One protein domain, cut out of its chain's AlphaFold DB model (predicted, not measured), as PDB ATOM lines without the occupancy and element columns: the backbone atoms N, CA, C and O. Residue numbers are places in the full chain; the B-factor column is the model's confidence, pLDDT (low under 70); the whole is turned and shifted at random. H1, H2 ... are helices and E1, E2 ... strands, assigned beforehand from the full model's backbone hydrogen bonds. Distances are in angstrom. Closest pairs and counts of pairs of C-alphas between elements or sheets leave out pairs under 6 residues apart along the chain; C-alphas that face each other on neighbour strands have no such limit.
ATOM      1  N   GLU A  44      15.795 -25.915 -31.182       94.44
ATOM      2  CA  GLU A  44      16.056 -25.720 -32.609       94.44
ATOM      3  C   GLU A  44      17.372 -26.379 -33.033       94.44
ATOM      4  O   GLU A  44      17.409 -27.095 -34.034       94.44
ATOM      5  N   GLU A  45      18.432 -26.208 -32.240       96.31
ATOM      6  CA  GLU A  45      19.727 -26.861 -32.455       96.31
ATOM      7  C   GLU A  45      19.613 -28.388 -32.355       96.31
ATOM      8  O   GLU A  45      20.138 -29.112 -33.201       96.31
ATOM      9  N   ILE A  46      18.871 -28.898 -31.364       97.19
ATOM     10  CA  ILE A  46      18.615 -30.337 -31.218       97.19
ATOM     11  C   ILE A  46      17.875 -30.887 -32.442       97.19
ATOM     12  O   ILE A  46      18.266 -31.925 -32.986       97.19
ATOM     13  N   LYS A  47      16.846 -30.182 -32.928       96.19
ATOM     14  CA  LYS A  47      16.134 -30.562 -34.156       96.19
ATOM     15  C   LYS A  47      17.078 -30.587 -35.357       96.19
ATOM     16  O   LYS A  47      17.071 -31.576 -36.085       96.19
ATOM     17  N   ALA A  48      17.930 -29.575 -35.524       96.44
ATOM     18  CA  ALA A  48      18.915 -29.537 -36.603       96.44
ATOM     19  C   ALA A  48      19.880 -30.738 -36.553       96.44
ATOM     20  O   ALA A  48      20.089 -31.400 -37.569       96.44
ATOM     21  N   ILE A  49      20.397 -31.093 -35.370       96.81
ATOM     22  CA  ILE A  49      21.255 -32.279 -35.187       96.81
ATOM     23  C   ILE A  49      20.515 -33.558 -35.594       96.81
ATOM     24  O   ILE A  49      21.041 -34.367 -36.356       96.81
ATOM     25  N   THR A  50      19.282 -33.747 -35.116       95.50
ATOM     26  CA  THR A  50      18.511 -34.959 -35.439       95.50
ATOM     27  C   THR A  50      18.144 -35.043 -36.923       95.50
ATOM     28  O   THR A  50      18.165 -36.131 -37.490       95.50
ATOM     29  N   GLN A  51      17.902 -33.911 -37.592       96.25
ATOM     30  CA  GLN A  51      17.713 -33.866 -39.045       96.25
ATOM     31  C   GLN A  51      18.982 -34.281 -39.799       96.25
ATOM     32  O   GLN A  51      18.888 -35.025 -40.773       96.25
ATOM     33  N   LEU A  52      20.171 -33.878 -39.335       96.19
ATOM     34  CA  LEU A  52      21.434 -34.360 -39.904       96.19
ATOM     35  C   LEU A  52      21.582 -35.878 -39.747       96.19
ATOM     36  O   LEU A  52      22.087 -36.534 -40.653       96.19
ATOM     37  N   TRP A  53      21.115 -36.464 -38.643       96.50
ATOM     38  CA  TRP A  53      21.128 -37.922 -38.478       96.50
ATOM     39  C   TRP A  53      20.205 -38.635 -39.466       96.50
ATOM     40  O   TRP A  53      20.588 -39.660 -40.030       96.50
ATOM     41  N   VAL A  54      19.014 -38.092 -39.716       96.00
ATOM     42  CA  VAL A  54      18.098 -38.637 -40.729       96.00
ATOM     43  C   VAL A  54      18.721 -38.525 -42.121       96.00
ATOM     44  O   VAL A  54      18.832 -39.523 -42.825       96.00
ATOM     45  N   ASN A  55      19.197 -37.337 -42.492       95.56
ATOM     46  CA  ASN A  55      19.655 -37.048 -43.850       95.56
ATOM     47  C   ASN A  55      20.997 -37.712 -44.189       95.56
ATOM     48  O   ASN A  55      21.157 -38.253 -45.279       95.56
ATOM     49  N   ASN A  56      21.960 -37.683 -43.262       94.88
ATOM     50  CA  ASN A  56      23.334 -38.112 -43.538       94.88
ATOM     51  C   ASN A  56      23.599 -39.560 -43.118       94.88
ATOM     52  O   ASN A  56      24.501 -40.198 -43.658       94.88
ATOM     53  N   LEU A  57      22.858 -40.070 -42.130       94.31
ATOM     54  CA  LEU A  57      23.069 -41.404 -41.559       94.31
ATOM     55  C   LEU A  57      21.864 -42.330 -41.775       94.31
ATOM     56  O   LEU A  57      21.922 -43.502 -41.406       94.31
ATOM     57  N   GLY A  58      20.779 -41.835 -42.379       93.75
ATOM     58  CA  GLY A  58      19.604 -42.636 -42.711       93.75
ATOM     59  C   GLY A  58      18.879 -43.181 -41.481       93.75
ATOM     60  O   GLY A  58      18.396 -44.316 -41.524       93.75
ATOM     61  N   LEU A  59      18.872 -42.437 -40.368       94.81
ATOM     62  CA  LEU A  59      18.088 -42.813 -39.190       94.81
ATOM     63  C   LEU A  59      16.583 -42.676 -39.480       94.81
ATOM     64  O   LEU A  59      16.171 -41.659 -40.040       94.81
ATOM     65  N   PRO A  60      15.750 -43.652 -39.076       93.06
ATOM     66  CA  PRO A  60      14.298 -43.513 -39.132       93.06
ATOM     67  C   PRO A  60      13.825 -42.334 -38.272       93.06
ATOM     68  O   PRO A  60      14.192 -42.232 -37.097       93.06
ATOM     69  N   ALA A  61      13.022 -41.438 -38.856       92.38
ATOM     70  CA  ALA A  61      12.604 -40.180 -38.230       92.38
ATOM     71  C   ALA A  61      11.775 -40.368 -36.945       92.38
ATOM     72  O   ALA A  61      11.766 -39.502 -36.078       92.38
ATOM     73  N   ASP A  62      11.114 -41.510 -36.800       93.25
ATOM     74  CA  ASP A  62      10.341 -41.933 -35.631       93.25
ATOM     75  C   ASP A  62      11.217 -42.379 -34.446       93.25
ATOM     76  O   ASP A  62      10.756 -42.399 -33.306       93.25
ATOM     77  N   THR A  63      12.500 -42.679 -34.679       94.19
ATOM     78  CA  THR A  63      13.413 -43.220 -33.654       94.19
ATOM     79  C   THR A  63      14.493 -42.240 -33.183       94.19
ATOM     80  O   THR A  63      15.265 -42.557 -32.272       94.19
ATOM     81  N   VAL A  64      14.561 -41.037 -33.765       94.50
ATOM     82  CA  VAL A  64      15.645 -40.069 -33.500       94.50
ATOM     83  C   VAL A  64      15.691 -39.595 -32.050       94.50
ATOM     84  O   VAL A  64      16.778 -39.387 -31.515       94.50
ATOM     85  N   GLY A  65      14.534 -39.469 -31.394       94.44
ATOM     86  CA  GLY A  65      14.464 -39.106 -29.977       94.44
ATOM     87  C   GLY A  65      15.099 -40.173 -29.087       94.44
ATOM     88  O   GLY A  65      15.948 -39.858 -28.254       94.44
ATOM     89  N   SER A  66      14.778 -41.449 -29.321       95.00
ATOM     90  CA  SER A  66      15.395 -42.568 -28.600       95.00
ATOM     91  C   SER A  66      16.901 -42.648 -28.851       95.00
ATOM     92  O   SER A  66      17.667 -42.847 -27.911       95.00
ATOM     93  N   ALA A  67      17.341 -42.428 -30.095       96.12
ATOM     94  CA  ALA A  67      18.763 -42.385 -30.435       96.12
ATOM     95  C   ALA A  67      19.501 -41.233 -29.724       96.12
ATOM     96  O   ALA A  67      20.642 -41.398 -29.294       96.12
ATOM     97  N   ALA A  68      18.851 -40.076 -29.560       97.00
ATOM     98  CA  ALA A  68      19.425 -38.935 -28.854       97.00
ATOM     99  C   ALA A  68      19.605 -39.211 -27.357       97.00
ATOM    100  O   ALA A  68      20.660 -38.905 -26.798       97.00
ATOM    101  N   ILE A  69      18.606 -39.839 -26.731       96.69
ATOM    102  CA  ILE A  69      18.662 -40.251 -25.323       96.69
ATOM    103  C   ILE A  69      19.747 -41.315 -25.118       96.69
ATOM    104  O   ILE A  69      20.534 -41.198 -24.179       96.69
ATOM    105  N   ASP A  70      19.843 -42.310 -26.006       96.38
ATOM    106  CA  ASP A  70      20.898 -43.334 -25.967       96.38
ATOM    107  C   ASP A  70      22.299 -42.714 -26.063       96.38
ATOM    108  O   ASP A  70      23.180 -43.016 -25.256       96.38
ATOM    109  N   LEU A  71      22.496 -41.784 -27.003       96.81
ATOM    110  CA  LEU A  71      23.766 -41.082 -27.153       96.81
ATOM    111  C   LEU A  71      24.115 -40.267 -25.899       96.81
ATOM    112  O   LEU A  71      25.251 -40.324 -25.425       96.81
ATOM    113  N   ALA A  72      23.148 -39.536 -25.338       97.38
ATOM    114  CA  ALA A  72      23.340 -38.781 -24.102       97.38
ATOM    115  C   ALA A  72      23.661 -39.704 -22.910       97.38
ATOM    116  O   ALA A  72      24.546 -39.390 -22.112       97.38
ATOM    117  N   ARG A  73      23.015 -40.875 -22.812       96.50
ATOM    118  CA  ARG A  73      23.324 -41.884 -21.786       96.50
ATOM    119  C   ARG A  73      24.744 -42.426 -21.933       96.50
ATOM    120  O   ARG A  73      25.435 -42.537 -20.923       96.50
ATOM    121  N   ALA A  74      25.199 -42.690 -23.158       96.31
ATOM    122  CA  ALA A  74      26.569 -43.130 -23.418       96.31
ATOM    123  C   ALA A  74      27.601 -42.063 -23.003       96.31
ATOM    124  O   ALA A  74      28.638 -42.386 -22.423       96.31
ATOM    125  N   TYR A  75      27.305 -40.779 -23.229       96.94
ATOM    126  CA  TYR A  75      28.135 -39.679 -22.729       96.94
ATOM    127  C   TYR A  75      28.138 -39.553 -21.203       96.94
ATOM    128  O   TYR A  75      29.135 -39.086 -20.652       96.94
ATOM    129  N   ALA A  76      27.077 -39.969 -20.507       96.38
ATOM    130  CA  ALA A  76      27.079 -39.992 -19.045       96.38
ATOM    131  C   ALA A  76      28.126 -40.973 -18.491       96.38
ATOM    132  O   ALA A  76      28.724 -40.695 -17.455       96.38
ATOM    133  N   ASP A  77      28.407 -42.068 -19.206       94.62
ATOM    134  CA  ASP A  77      29.393 -43.067 -18.782       94.62
ATOM    135  C   ASP A  77      30.838 -42.615 -19.010       94.62
ATOM    136  O   ASP A  77      31.694 -42.823 -18.148       94.62
ATOM    137  N   VAL A  78      31.133 -42.002 -20.161       92.88
ATOM    138  CA  VAL A  78      32.516 -41.667 -20.570       92.88
ATOM    139  C   VAL A  78      32.904 -40.199 -20.358       92.88
ATOM    140  O   VAL A  78      34.090 -39.875 -20.394       92.88
ATOM    141  N   GLY A  79      31.930 -39.316 -20.127       92.25
ATOM    142  CA  GLY A  79      32.103 -37.865 -20.020       92.25
ATOM    143  C   GLY A  79      31.828 -37.122 -21.334       92.25
ATOM    144  O   GLY A  79      32.197 -37.570 -22.422       92.25
ATOM    145  N   ALA A  80      31.204 -35.943 -21.248       91.88
ATOM    146  CA  ALA A  80      30.784 -35.147 -22.402       91.88
ATOM    147  C   ALA A  80      31.929 -34.246 -22.900       91.88
ATOM    148  O   ALA A  80      31.979 -33.033 -22.661       91.88
ATOM    149  N   SER A  81      32.879 -34.861 -23.608       89.88
ATOM    150  CA  SER A  81      34.057 -34.203 -24.187       89.88
ATOM    151  C   SER A  81      34.154 -34.421 -25.697       89.88
ATOM    152  O   SER A  81      33.653 -35.407 -26.233       89.88
ATOM    153  N   LYS A  82      34.875 -33.526 -26.386       87.94
ATOM    154  CA  LYS A  82      35.259 -33.715 -27.796       87.94
ATOM    155  C   LYS A  82      36.193 -34.912 -27.999       87.94
ATOM    156  O   LYS A  82      36.178 -35.517 -29.059       87.94
ATOM    157  N   SER A  83      36.990 -35.244 -26.985       86.69
ATOM    158  CA  SER A  83      37.920 -36.380 -26.986       86.69
ATOM    159  C   SER A  83      37.299 -37.684 -26.471       86.69
ATOM    160  O   SER A  83      37.998 -38.691 -26.355       86.69
ATOM    161  N   ALA A  84      36.008 -37.681 -26.122       90.75
ATOM    162  CA  ALA A  84      35.340 -38.866 -25.608       90.75
ATOM    163  C   ALA A  84      35.233 -39.940 -26.698       90.75
ATOM    164  O   ALA A  84      34.750 -39.685 -27.801       90.75
ATOM    165  N   THR A  85      35.662 -41.158 -26.373       91.88
ATOM    166  CA  THR A  85      35.546 -42.306 -27.276       91.88
ATOM    167  C   THR A  85      34.255 -43.052 -26.968       91.88
ATOM    168  O   THR A  85      34.167 -43.777 -25.980       91.88
ATOM    169  N   LEU A  86      33.240 -42.854 -27.808       91.88
ATOM    170  CA  LEU A  86      31.962 -43.550 -27.689       91.88
ATOM    171  C   LEU A  86      32.039 -44.925 -28.346       91.88
ATOM    172  O   LEU A  86      32.312 -45.043 -29.542       91.88
ATOM    173  N   LEU A  87      31.752 -45.958 -27.561       90.75
ATOM    174  CA  LEU A  87      31.711 -47.337 -28.028       90.75
ATOM    175  C   LEU A  87      30.278 -47.757 -28.386       90.75
ATOM    176  O   LEU A  87      29.293 -47.263 -27.832       90.75
ATOM    177  N   GLY A  88      30.179 -48.720 -29.301       91.44
ATOM    178  CA  GLY A  88      28.916 -49.344 -29.687       91.44
ATOM    179  C   GLY A  88      28.159 -48.652 -30.825       91.44
ATOM    180  O   GLY A  88      28.543 -47.596 -31.345       91.44
ATOM    181  N   ALA A  89      27.083 -49.316 -31.234       93.00
ATOM    182  CA  ALA A  89      26.167 -48.870 -32.275       93.00
ATOM    183  C   ALA A  89      24.924 -48.200 -31.682       93.00
ATOM    184  O   ALA A  89      24.617 -48.377 -30.503       93.00
ATOM    185  N   CYS A  90      24.223 -47.436 -32.515       89.69
ATOM    186  CA  CYS A  90      22.909 -46.906 -32.194       89.69
ATOM    187  C   CYS A  90      21.909 -48.070 -32.064       89.69
ATOM    188  O   CYS A  90      21.772 -48.844 -33.017       89.69
ATOM    189  N   PRO A  91      21.167 -48.200 -30.950       88.81
ATOM    190  CA  PRO A  91      20.185 -49.272 -30.781       88.81
ATOM    191  C   PRO A  91      19.086 -49.270 -31.848       88.81
ATOM    192  O   PRO A  91      18.589 -50.325 -32.226       88.81
ATOM    193  N   THR A  92      18.715 -48.092 -32.353       87.62
ATOM    194  CA  THR A  92      17.639 -47.942 -33.345       87.62
ATOM    195  C   THR A  92      18.101 -48.220 -34.774       87.62
ATOM    196  O   THR A  92      17.276 -48.404 -35.665       87.62
ATOM    197  N   LYS A  93      19.420 -48.247 -35.007       89.50
ATOM    198  CA  LYS A  93      20.029 -48.449 -36.323       89.50
ATOM    199  C   LYS A  93      21.437 -49.061 -36.147       89.50
ATOM    200  O   LYS A  93      22.421 -48.322 -36.068       89.50
ATOM    201  N   PRO A  94      21.548 -50.399 -36.009       88.94
ATOM    202  CA  PRO A  94      22.790 -51.067 -35.586       88.94
ATOM    203  C   PRO A  94      23.996 -50.918 -36.530       88.94
ATOM    204  O   PRO A  94      25.131 -51.167 -36.131       88.94
ATOM    205  N   ASP A  95      23.770 -50.521 -37.779       91.44
ATOM    206  CA  ASP A  95      24.796 -50.194 -38.776       91.44
ATOM    207  C   ASP A  95      25.470 -48.832 -38.520       91.44
ATOM    208  O   ASP A  95      26.594 -48.600 -38.973       91.44
ATOM    209  N   VAL A  96      24.840 -47.943 -37.748       93.25
ATOM    210  CA  VAL A  96      25.388 -46.626 -37.405       93.25
ATOM    211  C   VAL A  96      26.048 -46.654 -36.029       93.25
ATOM    212  O   VAL A  96      25.432 -46.947 -35.007       93.25
ATOM    213  N   ARG A  97      27.331 -46.283 -35.979       95.62
ATOM    214  CA  ARG A  97      28.081 -46.138 -34.720       95.62
ATOM    215  C   ARG A  97      27.679 -44.868 -33.969       95.62
ATOM    216  O   ARG A  97      27.508 -43.818 -34.586       95.62
ATOM    217  N   ARG A  98      27.668 -44.909 -32.629       95.06
ATOM    218  CA  ARG A  98      27.427 -43.713 -31.788       95.06
ATOM    219  C   ARG A  98      28.421 -42.582 -32.066       95.06
ATOM    220  O   ARG A  98      28.048 -41.415 -32.055       95.06
ATOM    221  N   ALA A  99      29.667 -42.927 -32.397       94.56
ATOM    222  CA  ALA A  99      30.681 -41.962 -32.817       94.56
ATOM    223  C   ALA A  99      30.279 -41.171 -34.081       94.56
ATOM    224  O   ALA A  99      30.596 -39.988 -34.185       94.56
ATOM    225  N   ALA A 100      29.546 -41.786 -35.018       94.75
ATOM    226  CA  ALA A 100      29.050 -41.098 -36.211       94.75
ATOM    227  C   ALA A 100      27.922 -40.112 -35.867       94.75
ATOM    228  O   ALA A 100      27.913 -38.999 -36.389       94.75
ATOM    229  N   LEU A 101      27.024 -40.476 -34.941       95.12
ATOM    230  CA  LEU A 101      25.999 -39.562 -34.418       95.12
ATOM    231  C   LEU A 101      26.639 -38.356 -33.716       95.12
ATOM    232  O   LEU A 101      26.287 -37.211 -33.997       95.12
ATOM    233  N   ALA A 102      27.631 -38.615 -32.859       95.38
ATOM    234  CA  ALA A 102      28.398 -37.588 -32.162       95.38
ATOM    235  C   ALA A 102      29.117 -36.625 -33.115       95.38
ATOM    236  O   ALA A 102      29.158 -35.424 -32.856       95.38
ATOM    237  N   ALA A 103      29.644 -37.121 -34.238       94.81
ATOM    238  CA  ALA A 103      30.290 -36.276 -35.239       94.81
ATOM    239  C   ALA A 103      29.333 -35.216 -35.815       94.81
ATOM    240  O   ALA A 103      29.741 -34.077 -36.036       94.81
ATOM    241  N   GLN A 104      28.049 -35.551 -35.992       95.69
ATOM    242  CA  GLN A 104      27.048 -34.616 -36.523       95.69
ATOM    243  C   GLN A 104      26.683 -33.494 -35.535       95.69
ATOM    244  O   GLN A 104      26.237 -32.438 -35.970       95.69
ATOM    245  N   ILE A 105      26.930 -33.665 -34.228       95.81
ATOM    246  CA  ILE A 105      26.745 -32.588 -33.235       95.81
ATOM    247  C   ILE A 105      27.652 -31.395 -33.580       95.81
ATOM    248  O   ILE A 105      27.217 -30.246 -33.546       95.81
ATOM    249  N   PHE A 106      28.895 -31.668 -33.990       93.12
ATOM    250  CA  PHE A 106      29.851 -30.627 -34.374       93.12
ATOM    251  C   PHE A 106      29.486 -29.929 -35.681       93.12
ATOM    252  O   PHE A 106      29.758 -28.740 -35.821       93.12
ATOM    253  N   VAL A 107      28.855 -30.641 -36.616       93.25
ATOM    254  CA  VAL A 107      28.372 -30.061 -37.882       93.25
ATOM    255  C   VAL A 107      27.308 -28.992 -37.618       93.25
ATOM    256  O   VAL A 107      27.250 -27.994 -38.330       93.25
ATOM    257  N   ALA A 108      26.517 -29.151 -36.554       91.88
ATOM    258  CA  ALA A 108      25.533 -28.166 -36.112       91.88
ATOM    259  C   ALA A 108      26.122 -27.034 -35.241       91.88
ATOM    260  O   ALA A 108      25.360 -26.262 -34.668       91.88
ATOM    261  N   ASN A 109      27.451 -26.926 -35.107       93.06
ATOM    262  CA  ASN A 109      28.139 -25.983 -34.209       93.06
ATOM    263  C   ASN A 109      27.763 -26.115 -32.719       93.06
ATOM    264  O   ASN A 109      27.969 -25.190 -31.935       93.06
ATOM    265  N   VAL A 110      27.284 -27.289 -32.309       95.44
ATOM    266  CA  VAL A 110      26.970 -27.604 -30.914       95.44
ATOM    267  C   VAL A 110      28.105 -28.430 -30.312       95.44
ATOM    268  O   VAL A 110      28.818 -29.171 -30.993       95.44
ATOM    269  N   THR A 111      28.318 -28.304 -29.006       95.94
ATOM    270  CA  THR A 111      29.251 -29.167 -28.272       95.94
ATOM    271  C   THR A 111      28.532 -30.377 -27.671       95.94
ATOM    272  O   THR A 111      27.379 -30.259 -27.250       95.94
ATOM    273  N   PRO A 112      29.209 -31.531 -27.510       95.75
ATOM    274  CA  PRO A 112      28.624 -32.690 -26.836       95.75
ATOM    275  C   PRO A 112      28.056 -32.363 -25.454       95.75
ATOM    276  O   PRO A 112      27.008 -32.877 -25.084       95.75
ATOM    277  N   ARG A 113      28.707 -31.464 -24.705       95.38
ATOM    278  CA  ARG A 113      28.248 -31.030 -23.383       95.38
ATOM    279  C   ARG A 113      26.919 -30.280 -23.445       95.38
ATOM    280  O   ARG A 113      26.032 -30.618 -22.673       95.38
ATOM    281  N   GLN A 114      26.765 -29.324 -24.368       97.00
ATOM    282  CA  GLN A 114      25.498 -28.606 -24.574       97.00
ATOM    283  C   GLN A 114      24.373 -29.562 -24.988       97.00
ATOM    284  O   GLN A 114      23.278 -29.497 -24.431       97.00
ATOM    285  N   PHE A 115      24.663 -30.478 -25.919       97.88
ATOM    286  CA  PHE A 115      23.719 -31.503 -26.367       97.88
ATOM    287  C   PHE A 115      23.275 -32.412 -25.211       97.88
ATOM    288  O   PHE A 115      22.084 -32.607 -24.993       97.88
ATOM    289  N   CYS A 116      24.217 -32.949 -24.433       97.62
ATOM    290  CA  CYS A 116      23.892 -33.853 -23.329       97.62
ATOM    291  C   CYS A 116      23.165 -33.137 -22.189       97.62
ATOM    292  O   CYS A 116      22.255 -33.705 -21.591       97.62
ATOM    293  N   ALA A 117      23.532 -31.883 -21.912       97.44
ATOM    294  CA  ALA A 117      22.879 -31.075 -20.893       97.44
ATOM    295  C   ALA A 117      21.388 -30.857 -21.195       97.44
ATOM    296  O   ALA A 117      20.581 -30.858 -20.270       97.44
ATOM    297  N   TYR A 118      20.999 -30.771 -22.473       97.88
ATOM    298  CA  TYR A 118      19.587 -30.714 -22.863       97.88
ATOM    299  C   TYR A 118      18.812 -31.961 -22.408       97.88
ATOM    300  O   TYR A 118      17.696 -31.847 -21.909       97.88
ATOM    301  N   TYR A 119      19.427 -33.144 -22.501       98.00
ATOM    302  CA  TYR A 119      18.828 -34.425 -22.109       98.00
ATOM    303  C   TYR A 119      19.110 -34.838 -20.655       98.00
ATOM    304  O   TYR A 119      18.755 -35.949 -20.261       98.00
ATOM    305  N   ALA A 120      19.717 -33.973 -19.833       97.62
ATOM    306  CA  ALA A 120      20.193 -34.327 -18.493       97.62
ATOM    307  C   ALA A 120      19.115 -34.961 -17.603       97.62
ATOM    308  O   ALA A 120      19.337 -36.013 -17.004       97.62
ATOM    309  N   LYS A 121      17.924 -34.355 -17.566       97.81
ATOM    310  CA  LYS A 121      16.780 -34.824 -16.771       97.81
ATOM    311  C   LYS A 121      16.250 -36.177 -17.246       97.81
ATOM    312  O   LYS A 121      15.888 -37.029 -16.438       97.81
ATOM    313  N   VAL A 122      16.239 -36.390 -18.561       97.62
ATOM    314  CA  VAL A 122      15.795 -37.647 -19.172       97.62
ATOM    315  C   VAL A 122      16.786 -38.768 -18.869       97.62
ATOM    316  O   VAL A 122      16.377 -39.849 -18.457       97.62
ATOM    317  N   VAL A 123      18.089 -38.500 -18.998       97.56
ATOM    318  CA  VAL A 123      19.149 -39.460 -18.649       97.56
ATOM    319  C   VAL A 123      19.120 -39.791 -17.156       97.56
ATOM    320  O   VAL A 123      19.249 -40.956 -16.791       97.56
ATOM    321  N   TRP A 124      18.893 -38.799 -16.294       97.75
ATOM    322  CA  TRP A 124      18.697 -39.006 -14.859       97.75
ATOM    323  C   TRP A 124      17.548 -39.979 -14.566       97.75
ATOM    324  O   TRP A 124      17.748 -40.983 -13.883       97.75
ATOM    325  N   ASN A 125      16.365 -39.721 -15.131       97.19
ATOM    326  CA  ASN A 125      15.219 -40.614 -14.981       97.19
ATOM    327  C   ASN A 125      15.508 -42.018 -15.520       97.19
ATOM    328  O   ASN A 125      15.158 -42.992 -14.861       97.19
ATOM    329  N   LEU A 126      16.163 -42.126 -16.679       96.69
ATOM    330  CA  LEU A 126      16.538 -43.407 -17.275       96.69
ATOM    331  C   LEU A 126      17.433 -44.220 -16.330       96.69
ATOM    332  O   LEU A 126      17.137 -45.380 -16.069       96.69
ATOM    333  N   MET A 127      18.483 -43.606 -15.777       97.12
ATOM    334  CA  MET A 127      19.401 -44.279 -14.849       97.12
ATOM    335  C   MET A 127      18.703 -44.751 -13.574       97.12
ATOM    336  O   MET A 127      18.990 -45.839 -13.082       97.12
ATOM    337  N   LEU A 128      17.778 -43.953 -13.036       96.75
ATOM    338  CA  LEU A 128      17.004 -44.359 -11.864       96.75
ATOM    339  C   LEU A 128      16.004 -45.475 -12.189       96.75
ATOM    340  O   LEU A 128      15.828 -46.377 -11.376       96.75
ATOM    341  N   ALA A 129      15.360 -45.423 -13.357       96.50
ATOM    342  CA  ALA A 129      14.376 -46.415 -13.778       96.50
ATOM    343  C   ALA A 129      15.010 -47.787 -14.047       96.50
ATOM    344  O   ALA A 129      14.427 -48.804 -13.681       96.50
ATOM    345  N   THR A 130      16.206 -47.826 -14.643       96.19
ATOM    346  CA  THR A 130      16.935 -49.085 -14.872       96.19
ATOM    347  C   THR A 130      17.829 -49.488 -13.699       96.19
ATOM    348  O   THR A 130      18.343 -50.600 -13.683       96.19
ATOM    349  N   ASN A 131      17.980 -48.618 -12.693       95.56
ATOM    350  CA  ASN A 131      18.912 -48.774 -11.571       95.56
ATOM    351  C   ASN A 131      20.387 -48.918 -12.015       95.56
ATOM    352  O   ASN A 131      21.206 -49.489 -11.293       95.56
ATOM    353  N   ASP A 132      20.742 -48.341 -13.167       96.00
ATOM    354  CA  ASP A 132      22.095 -48.389 -13.726       96.00
ATOM    355  C   ASP A 132      22.803 -47.035 -13.582       96.00
ATOM    356  O   ASP A 132      22.515 -46.099 -14.343       96.00
ATOM    357  N   PRO A 133      23.753 -46.893 -12.640       95.75
ATOM    358  CA  PRO A 133      24.515 -45.660 -12.478       95.75
ATOM    359  C   PRO A 133      25.521 -45.438 -13.628       95.75
ATOM    360  O   PRO A 133      25.793 -46.352 -14.412       95.75
ATOM    361  N   PRO A 134      26.116 -44.237 -13.746       96.12
ATOM    362  CA  PRO A 134      27.192 -43.969 -14.700       96.12
ATOM    363  C   PRO A 134      28.375 -44.927 -14.514       96.12
ATOM    364  O   PRO A 134      28.889 -45.045 -13.407       96.12
ATOM    365  N   ALA A 135      28.870 -45.567 -15.573       94.94
ATOM    366  CA  ALA A 135      29.851 -46.659 -15.473       94.94
ATOM    367  C   ALA A 135      31.133 -46.309 -14.687       94.94
ATOM    368  O   ALA A 135      31.706 -47.158 -14.005       94.94
ATOM    369  N   ASN A 136      31.581 -45.052 -14.751       91.75
ATOM    370  CA  ASN A 136      32.814 -44.588 -14.112       91.75
ATOM    371  C   ASN A 136      32.610 -43.941 -12.726       91.75
ATOM    372  O   ASN A 136      33.536 -43.301 -12.220       91.75
ATOM    373  N   TRP A 137      31.443 -44.108 -12.086       94.25
ATOM    374  CA  TRP A 137      31.122 -43.459 -10.804       94.25
ATOM    375  C   TRP A 137      32.151 -43.750  -9.698       94.25
ATOM    376  O   TRP A 137      32.593 -42.836  -8.998       94.25
ATOM    377  N   ALA A 138      32.603 -45.004  -9.595       92.94
ATOM    378  CA  ALA A 138      33.576 -45.429  -8.591       92.94
ATOM    379  C   ALA A 138      34.956 -44.796  -8.834       92.94
ATOM    380  O   ALA A 138      35.598 -44.310  -7.905       92.94
ATOM    381  N   LYS A 139      35.392 -44.711 -10.100       89.25
ATOM    382  CA  LYS A 139      36.643 -44.033 -10.487       89.25
ATOM    383  C   LYS A 139      36.584 -42.529 -10.213       89.25
ATOM    384  O   LYS A 139      37.604 -41.916  -9.901       89.25
ATOM    385  N   ALA A 140      35.400 -41.932 -10.326       88.12
ATOM    386  CA  ALA A 140      35.169 -40.537  -9.978       88.12
ATOM    387  C   ALA A 140      35.166 -40.290  -8.453       88.12
ATOM    388  O   ALA A 140      35.297 -39.141  -8.036       88.12
ATOM    389  N   GLY A 141      35.102 -41.346  -7.633       90.12
ATOM    390  CA  GLY A 141      35.167 -41.269  -6.171       90.12
ATOM    391  C   GLY A 141      33.834 -40.933  -5.502       90.12
ATOM    392  O   GLY A 141      33.833 -40.447  -4.375       90.12
ATOM    393  N   PHE A 142      32.710 -41.155  -6.189       93.94
ATOM    394  CA  PHE A 142      31.382 -40.975  -5.601       93.94
ATOM    395  C   PHE A 142      31.062 -42.125  -4.647       93.94
ATOM    396  O   PHE A 142      31.501 -43.257  -4.850       93.94
ATOM    397  N   GLN A 143      30.283 -41.834  -3.609       93.81
ATOM    398  CA  GLN A 143      29.776 -42.851  -2.694       93.81
ATOM    399  C   GLN A 143      28.613 -43.611  -3.339       93.81
ATOM    400  O   GLN A 143      27.962 -43.115  -4.260       93.81
ATOM    401  N   GLU A 144      28.335 -44.820  -2.854       93.00
ATOM    402  CA  GLU A 144      27.284 -45.669  -3.421       93.00
ATOM    403  C   GLU A 144      25.899 -45.005  -3.374       93.00
ATOM    404  O   GLU A 144      25.109 -45.172  -4.299       93.00
ATOM    405  N   ASP A 145      25.615 -44.201  -2.352       94.25
ATOM    406  CA  ASP A 145      24.359 -43.461  -2.200       94.25
ATOM    407  C   ASP A 145      24.224 -42.269  -3.169       94.25
ATOM    408  O   ASP A 145      23.112 -41.848  -3.473       94.25
ATOM    409  N   THR A 146      25.340 -41.752  -3.692       96.06
ATOM    410  CA  THR A 146      25.406 -40.598  -4.610       96.06
ATOM    411  C   THR A 146      25.851 -40.969  -6.023       96.06
ATOM    412  O   THR A 146      25.998 -40.098  -6.882       96.06
ATOM    413  N   ARG A 147      26.032 -42.267  -6.297       95.94
ATOM    414  CA  ARG A 147      26.578 -42.794  -7.558       95.94
ATOM    415  C   ARG A 147      25.840 -42.311  -8.806       95.94
ATOM    416  O   ARG A 147      26.465 -42.109  -9.840       95.94
ATOM    417  N   PHE A 148      24.531 -42.072  -8.717       96.88
ATOM    418  CA  PHE A 148      23.723 -41.610  -9.849       96.88
ATOM    419  C   PHE A 148      24.050 -40.178 -10.290       96.88
ATOM    420  O   PHE A 148      23.783 -39.828 -11.434       96.88
ATOM    421  N   ALA A 149      24.662 -39.359  -9.429       96.62
ATOM    422  CA  ALA A 149      25.081 -37.991  -9.750       96.62
ATOM    423  C   ALA A 149      26.474 -37.912 -10.410       96.62
ATOM    424  O   ALA A 149      26.968 -36.827 -10.729       96.62
ATOM    425  N   ALA A 150      27.128 -39.057 -10.624       95.81
ATOM    426  CA  ALA A 150      28.507 -39.147 -11.090       95.81
ATOM    427  C   ALA A 150      28.656 -39.029 -12.621       95.81
ATOM    428  O   ALA A 150      29.372 -39.813 -13.241       95.81
ATOM    429  N   PHE A 151      27.987 -38.057 -13.244       95.38
ATOM    430  CA  PHE A 151      28.102 -37.776 -14.677       95.38
ATOM    431  C   PHE A 151      28.244 -36.279 -14.952       95.38
ATOM    432  O   PHE A 151      27.806 -35.430 -14.187       95.38
ATOM    433  N   ASP A 152      28.871 -35.956 -16.077       92.00
ATOM    434  CA  ASP A 152      29.489 -34.655 -16.364       92.00
ATOM    435  C   ASP A 152      28.517 -33.463 -16.535       92.00
ATOM    436  O   ASP A 152      28.907 -32.304 -16.409       92.00
ATOM    437  N   PHE A 153      27.249 -33.735 -16.842       95.38
ATOM    438  CA  PHE A 153      26.213 -32.728 -17.116       95.38
ATOM    439  C   PHE A 153      25.056 -32.776 -16.104       95.38
ATOM    440  O   PHE A 153      23.947 -32.338 -16.406       95.38
ATOM    441  N   PHE A 154      25.311 -33.288 -14.896       96.88
ATOM    442  CA  PHE A 154      24.316 -33.370 -13.822       96.88
ATOM    443  C   PHE A 154      23.779 -31.998 -13.386       96.88
ATOM    444  O   PHE A 154      22.590 -31.889 -13.101       96.88
ATOM    445  N   ASP A 155      24.589 -30.934 -13.435       94.00
ATOM    446  CA  ASP A 155      24.140 -29.561 -13.134       94.00
ATOM    447  C   ASP A 155      22.901 -29.133 -13.947       94.00
ATOM    448  O   ASP A 155      22.103 -28.308 -13.504       94.00
ATOM    449  N   ALA A 156      22.718 -29.691 -15.150       95.94
ATOM    450  CA  ALA A 156      21.589 -29.362 -16.012       95.94
ATOM    451  C   ALA A 156      20.277 -30.059 -15.606       95.94
ATOM    452  O   ALA A 156      19.220 -29.683 -16.112       95.94
ATOM    453  N   VAL A 157      20.301 -31.019 -14.672       95.94
ATOM    454  CA  VAL A 157      19.079 -31.653 -14.141       95.94
ATOM    455  C   VAL A 157      18.198 -30.631 -13.416       95.94
ATOM    456  O   VAL A 157      16.977 -30.673 -13.552       95.94
ATOM    457  N   ASP A 158      18.808 -29.668 -12.723       93.00
ATOM    458  CA  ASP A 158      18.097 -28.590 -12.024       93.00
ATOM    459  C   ASP A 158      17.838 -27.359 -12.930       93.00
ATOM    460  O   ASP A 158      17.203 -26.392 -12.510       93.00
ATOM    461  N   SER A 159      18.284 -27.375 -14.194       93.56
ATOM    462  CA  SER A 159      18.096 -26.254 -15.127       93.56
ATOM    463  C   SER A 159      16.728 -26.278 -15.807       93.56
ATOM    464  O   SER A 159      16.281 -27.307 -16.306       93.56
ATOM    465  N   THR A 160      16.074 -25.122 -15.930       92.38
ATOM    466  CA  THR A 160      14.801 -24.978 -16.660       92.38
ATOM    467  C   THR A 160      14.947 -25.063 -18.180       92.38
ATOM    468  O   THR A 160      13.962 -25.340 -18.855       92.38
ATOM    469  N   ALA A 161      16.157 -24.873 -18.720       94.06
ATOM    470  CA  ALA A 161      16.420 -24.954 -20.160       94.06
ATOM    471  C   ALA A 161      16.598 -26.400 -20.669       94.06
ATOM    472  O   ALA A 161      16.524 -26.642 -21.871       94.06
ATOM    473  N   ALA A 162      16.831 -27.366 -19.773       95.31
ATOM    474  CA  ALA A 162      16.893 -28.783 -20.121       95.31
ATOM    475  C   ALA A 162      15.488 -29.382 -20.292       95.31
ATOM    476  O   ALA A 162      14.553 -28.999 -19.581       95.31
ATOM    477  N   LEU A 163      15.364 -30.365 -21.187       95.81
ATOM    478  CA  LEU A 163      14.113 -31.037 -21.532       95.81
ATOM    479  C   LEU A 163      13.443 -31.649 -20.297       95.81
ATOM    480  O   LEU A 163      13.989 -32.562 -19.676       95.81
ATOM    481  N   GLU A 164      12.251 -31.159 -19.959       94.56
ATOM    482  CA  GLU A 164      11.462 -31.674 -18.841       94.56
ATOM    483  C   GLU A 164      10.831 -33.028 -19.221       94.56
ATOM    484  O   GLU A 164      10.133 -33.111 -20.237       94.56
ATOM    485  N   PRO A 165      11.061 -34.100 -18.445       94.50
ATOM    486  CA  PRO A 165      10.371 -35.362 -18.656       94.50
ATOM    487  C   PRO A 165       8.906 -35.241 -18.215       94.50
ATOM    488  O   PRO A 165       8.584 -34.479 -17.304       94.50
ATOM    489  N   ALA A 166       8.019 -36.021 -18.839       94.00
ATOM    490  CA  ALA A 166       6.592 -36.016 -18.501       94.00
ATOM    491  C   ALA A 166       6.335 -36.433 -17.044       94.00
ATOM    492  O   ALA A 166       5.492 -35.855 -16.363       94.00
ATOM    493  N   GLU A 167       7.103 -37.408 -16.561       93.69
ATOM    494  CA  GLU A 167       7.045 -37.907 -15.193       93.69
ATOM    495  C   GLU A 167       8.451 -37.987 -14.612       93.69
ATOM    496  O   GLU A 167       9.440 -38.133 -15.333       93.69
ATOM    497  N   TRP A 168       8.549 -37.900 -13.290       94.31
ATOM    498  CA  TRP A 168       9.819 -37.962 -12.584       94.31
ATOM    499  C   TRP A 168       9.868 -39.154 -11.656       94.31
ATOM    500  O   TRP A 168       9.022 -39.283 -10.779       94.31
ATOM    501  N   GLN A 169      10.927 -39.952 -11.789       94.38
ATOM    502  CA  GLN A 169      11.175 -41.040 -10.852       94.38
ATOM    503  C   GLN A 169      11.515 -40.480  -9.467       94.38
ATOM    504  O   GLN A 169      10.976 -40.903  -8.448       94.38
ATOM    505  N   ARG A 170      12.431 -39.503  -9.433       94.88
ATOM    506  CA  ARG A 170      12.842 -38.776  -8.228       94.88
ATOM    507  C   ARG A 170      13.606 -37.513  -8.622       94.88
ATOM    508  O   ARG A 170      14.337 -37.523  -9.609       94.88
ATOM    509  N   ARG A 171      13.507 -36.444  -7.830       94.94
ATOM    510  CA  ARG A 171      14.415 -35.285  -7.929       94.94
ATOM    511  C   ARG A 171      15.779 -35.590  -7.281       94.94
ATOM    512  O   ARG A 171      15.818 -36.355  -6.313       94.94
ATOM    513  N   PRO A 172      16.888 -34.993  -7.744       96.50
ATOM    514  CA  PRO A 172      18.163 -35.137  -7.054       96.50
ATOM    515  C   PRO A 172      18.110 -34.603  -5.618       96.50
ATOM    516  O   PRO A 172      17.406 -33.634  -5.318       96.50
ATOM    517  N   THR A 173      18.853 -35.252  -4.728       96.38
ATOM    518  CA  THR A 173      19.015 -34.846  -3.328       96.38
ATOM    519  C   THR A 173      20.116 -33.801  -3.172       96.38
ATOM    520  O   THR A 173      21.000 -33.664  -4.019       96.38
ATOM    521  N   ASP A 174      20.124 -33.099  -2.040       95.69
ATOM    522  CA  ASP A 174      21.184 -32.129  -1.737       95.69
ATOM    523  C   ASP A 174      22.556 -32.789  -1.571       95.69
ATOM    524  O   ASP A 174      23.572 -32.196  -1.929       95.69
ATOM    525  N   ARG A 175      22.599 -34.042  -1.099       95.25
ATOM    526  CA  ARG A 175      23.851 -34.803  -1.009       95.25
ATOM    527  C   ARG A 175      24.417 -35.110  -2.395       95.25
ATOM    528  O   ARG A 175      25.610 -34.934  -2.606       95.25
ATOM    529  N   GLU A 176      23.568 -35.510  -3.339       96.94
ATOM    530  CA  GLU A 176      23.949 -35.727  -4.743       96.94
ATOM    531  C   GLU A 176      24.448 -34.427  -5.396       96.94
ATOM    532  O   GLU A 176      25.496 -34.435  -6.042       96.94
ATOM    533  N   ARG A 177      23.771 -33.293  -5.146       95.75
ATOM    534  CA  ARG A 177      24.227 -31.958  -5.579       95.75
ATOM    535  C   ARG A 177      25.601 -31.594  -5.023       95.75
ATOM    536  O   ARG A 177      26.483 -31.179  -5.776       95.75
ATOM    537  N   ALA A 178      25.800 -31.764  -3.719       94.69
ATOM    538  CA  ALA A 178      27.065 -31.456  -3.064       94.69
ATOM    539  C   ALA A 178      28.202 -32.360  -3.568       94.69
ATOM    540  O   ALA A 178      29.275 -31.865  -3.920       94.69
ATOM    541  N   ALA A 179      27.951 -33.671  -3.666       94.06
ATOM    542  CA  ALA A 179      28.910 -34.643  -4.182       94.06
ATOM    543  C   ALA A 179      29.311 -34.319  -5.626       94.06
ATOM    544  O   ALA A 179      30.501 -34.321  -5.945       94.06
ATOM    545  N   HIS A 180      28.345 -33.965  -6.480       95.19
ATOM    546  CA  HIS A 180      28.627 -33.567  -7.854       95.19
ATOM    547  C   HIS A 180      29.487 -32.301  -7.929       95.19
ATOM    548  O   HIS A 180      30.513 -32.299  -8.610       95.19
ATOM    549  N   SER A 181      29.120 -31.250  -7.190       92.25
ATOM    550  CA  SER A 181      29.852 -29.977  -7.172       92.25
ATOM    551  C   SER A 181      31.327 -30.160  -6.779       92.25
ATOM    552  O   SER A 181      32.235 -29.701  -7.481       92.25
ATOM    553  N   ILE A 182      31.583 -30.916  -5.706       89.44
ATOM    554  CA  ILE A 182      32.943 -31.199  -5.228       89.44
ATOM    555  C   ILE A 182      33.683 -32.125  -6.202       89.44
ATOM    556  O   ILE A 182      34.840 -31.866  -6.542       89.44
ATOM    557  N   GLY A 183      33.022 -33.178  -6.696       88.94
ATOM    558  CA  GLY A 183      33.599 -34.118  -7.658       88.94
ATOM    559  C   GLY A 183      34.039 -33.427  -8.950       88.94
ATOM    560  O   GLY A 183      35.153 -33.651  -9.432       88.94
ATOM    561  N   LYS A 184      33.215 -32.509  -9.464       88.69
ATOM    562  CA  LYS A 184      33.521 -31.676 -10.630       88.69
ATOM    563  C   LYS A 184      34.730 -30.777 -10.385       88.69
ATOM    564  O   LYS A 184      35.633 -30.731 -11.223       88.69
ATOM    565  N   TYR A 185      34.785 -30.092  -9.240       87.19
ATOM    566  CA  TYR A 185      35.942 -29.271  -8.879       87.19
ATOM    567  C   TYR A 185      37.226 -30.110  -8.810       87.19
ATOM    568  O   TYR A 185      38.239 -29.736  -9.401       87.19
ATOM    569  N   GLY A 186      37.173 -31.279  -8.164       85.81
ATOM    570  CA  GLY A 186      38.303 -32.202  -8.070       85.81
ATOM    571  C   GLY A 186      38.778 -32.715  -9.434       85.81
ATOM    572  O   GLY A 186      39.981 -32.740  -9.701       85.81
ATOM    573  N   ALA A 187      37.854 -33.073 -10.329       86.19
ATOM    574  CA  ALA A 187      38.179 -33.496 -11.690       86.19
ATOM    575  C   ALA A 187      38.852 -32.373 -12.499       86.19
ATOM    576  O   ALA A 187      39.894 -32.597 -13.119       86.19
ATOM    577  N   LEU A 188      38.315 -31.149 -12.432       86.19
ATOM    578  CA  LEU A 188      38.898 -29.979 -13.093       86.19
ATOM    579  C   LEU A 188      40.272 -29.618 -12.522       86.19
ATOM    580  O   LEU A 188      41.178 -29.287 -13.284       86.19
ATOM    581  N   ALA A 189      40.458 -29.700 -11.204       84.00
ATOM    582  CA  ALA A 189      41.747 -29.455 -10.567       84.00
ATOM    583  C   ALA A 189      42.807 -30.463 -11.043       84.00
ATOM    584  O   ALA A 189      43.897 -30.059 -11.446       84.00
ATOM    585  N   ARG A 190      42.468 -31.760 -11.099       83.25
ATOM    586  CA  ARG A 190      43.358 -32.804 -11.643       83.25
ATOM    587  C   ARG A 190      43.726 -32.531 -13.101       83.25
ATOM    588  O   ARG A 190      44.898 -32.616 -13.453       83.25
TER     589      ARG A 190
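What this domain is: This is residues 44 to 190 of the 225 residues of the protein "POTEX_CARLAVIRUS_COAT domain-containing protein" of Bacteroides sp. AM07-16 (UniProt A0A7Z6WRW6). This is a compact pile of short, crossed helices strung along one axis: H2 runs through the middle, H1 and H3 cross each other at one end beside the short strand E1, and the long helix H8 lies at the opposite end. H5 crosses H2 on the side toward H8, short H7 packs on H4 and H5 there, and two long loops join the last three helices: residues 141 to 153 from H6 to H7, and residues 159 to 173 from H7 to H8, the latter on the outside of the pile with C-alphas 11 to 19 A from the mean of all C-alphas. The printed part has 147 residues with eight named helices and one named strand, in the order H1, H2, E1, H3, H4, H5, H6, H7, H8, and its class is mostly helix. E1 pairs with no named strand. The whole is compact, with a radius of gyration of the C-alphas of 15.0 A, and its outline is rounded, spanning 43 by 35 by 25 A.

How they stand to each other: H1, residues 44 to 57, touches H2, residues 64 to 78, with residues 50 to 54 alone; the closest C-alphas are those of Thr 50 and Val 64, 6.2 A apart, and the lines are about perpendicular at 81 degrees. H1 also touches H3, residues 98 to 107, at a steep tilt of 55 degrees, opposite ways, closest at the C-alphas of Ile 49 and Ile 105, 5.8 A. H2 is the hub, touching four helices. It only just touches H3, through residue 71 alone, with 3 pairs of C-alphas within 8 A, the closest being Leu 71 and Arg 98 at 6.5 A. E1, residues 93 to 97, and H3 meet only through their link. H4, residues 112 to 118, touches H3 only at the corner, where the C-alphas of Ile 105 and Pro 112 are the closest, 6.7 A apart. H2 and H4 only just touch, with 3 pairs of C-alphas within 8 A; Ala 72 and Cys 116 come closest, at 5.0 A. H5, residues 120 to 130, touches H2 about perpendicular at 82 degrees, with the C-alphas of Arg 73 and Val 123 the closest, 5.8 A apart. H7, residues 154 to 158, touches H4 at Ala 117 and Ala 156, the closest C-alphas, 5.3 A apart. It touches H5 at Lys 121 and Val 157, the closest C-alphas, 4.7 A apart. H8, residues 174 to 190, is close to but not clearly touching H7, where the C-alphas of Phe 154 and His 180 are closest, at 7.4 A. H6, residues 137 to 140, is likewise close to but not clearly touching H8, at Ala 140 and Gly 183, 7.0 A between these closest C-alphas. In H1, H2, H4, H5 and H8 every O i to N i+4 pair is within hydrogen-bond range; H3 has 3 of 6, H7 has 0 of 1 with 1 of 2 O i to N i+3 pairs, and H6 is too short for an i+4 pair.

Where its parts are: H1 begins at C-alpha 44, (16.056, -25.720, -32.609), and is 19.4 A long. H2 begins at C-alpha 64, (15.645, -40.069, -33.500), and measures 21.3 A. H3 is 15.0 A long and H5 15.5 A. H8, the longest helix with 17 residues, measures 24.3 A and ends at C-alpha 190, (43.358, -32.804, -11.643).

The domain as a whole: The C-alphas of Asn 55 and Arg 175 are the two farthest apart, 43.1 A. The printed part has no cut. The links H2 to E1, H6 to H7 and H7 to H8 are long, with 14, 13 and 15 residues. The mean pLDDT of the printed part is 94.1, and no printed residue is under 70.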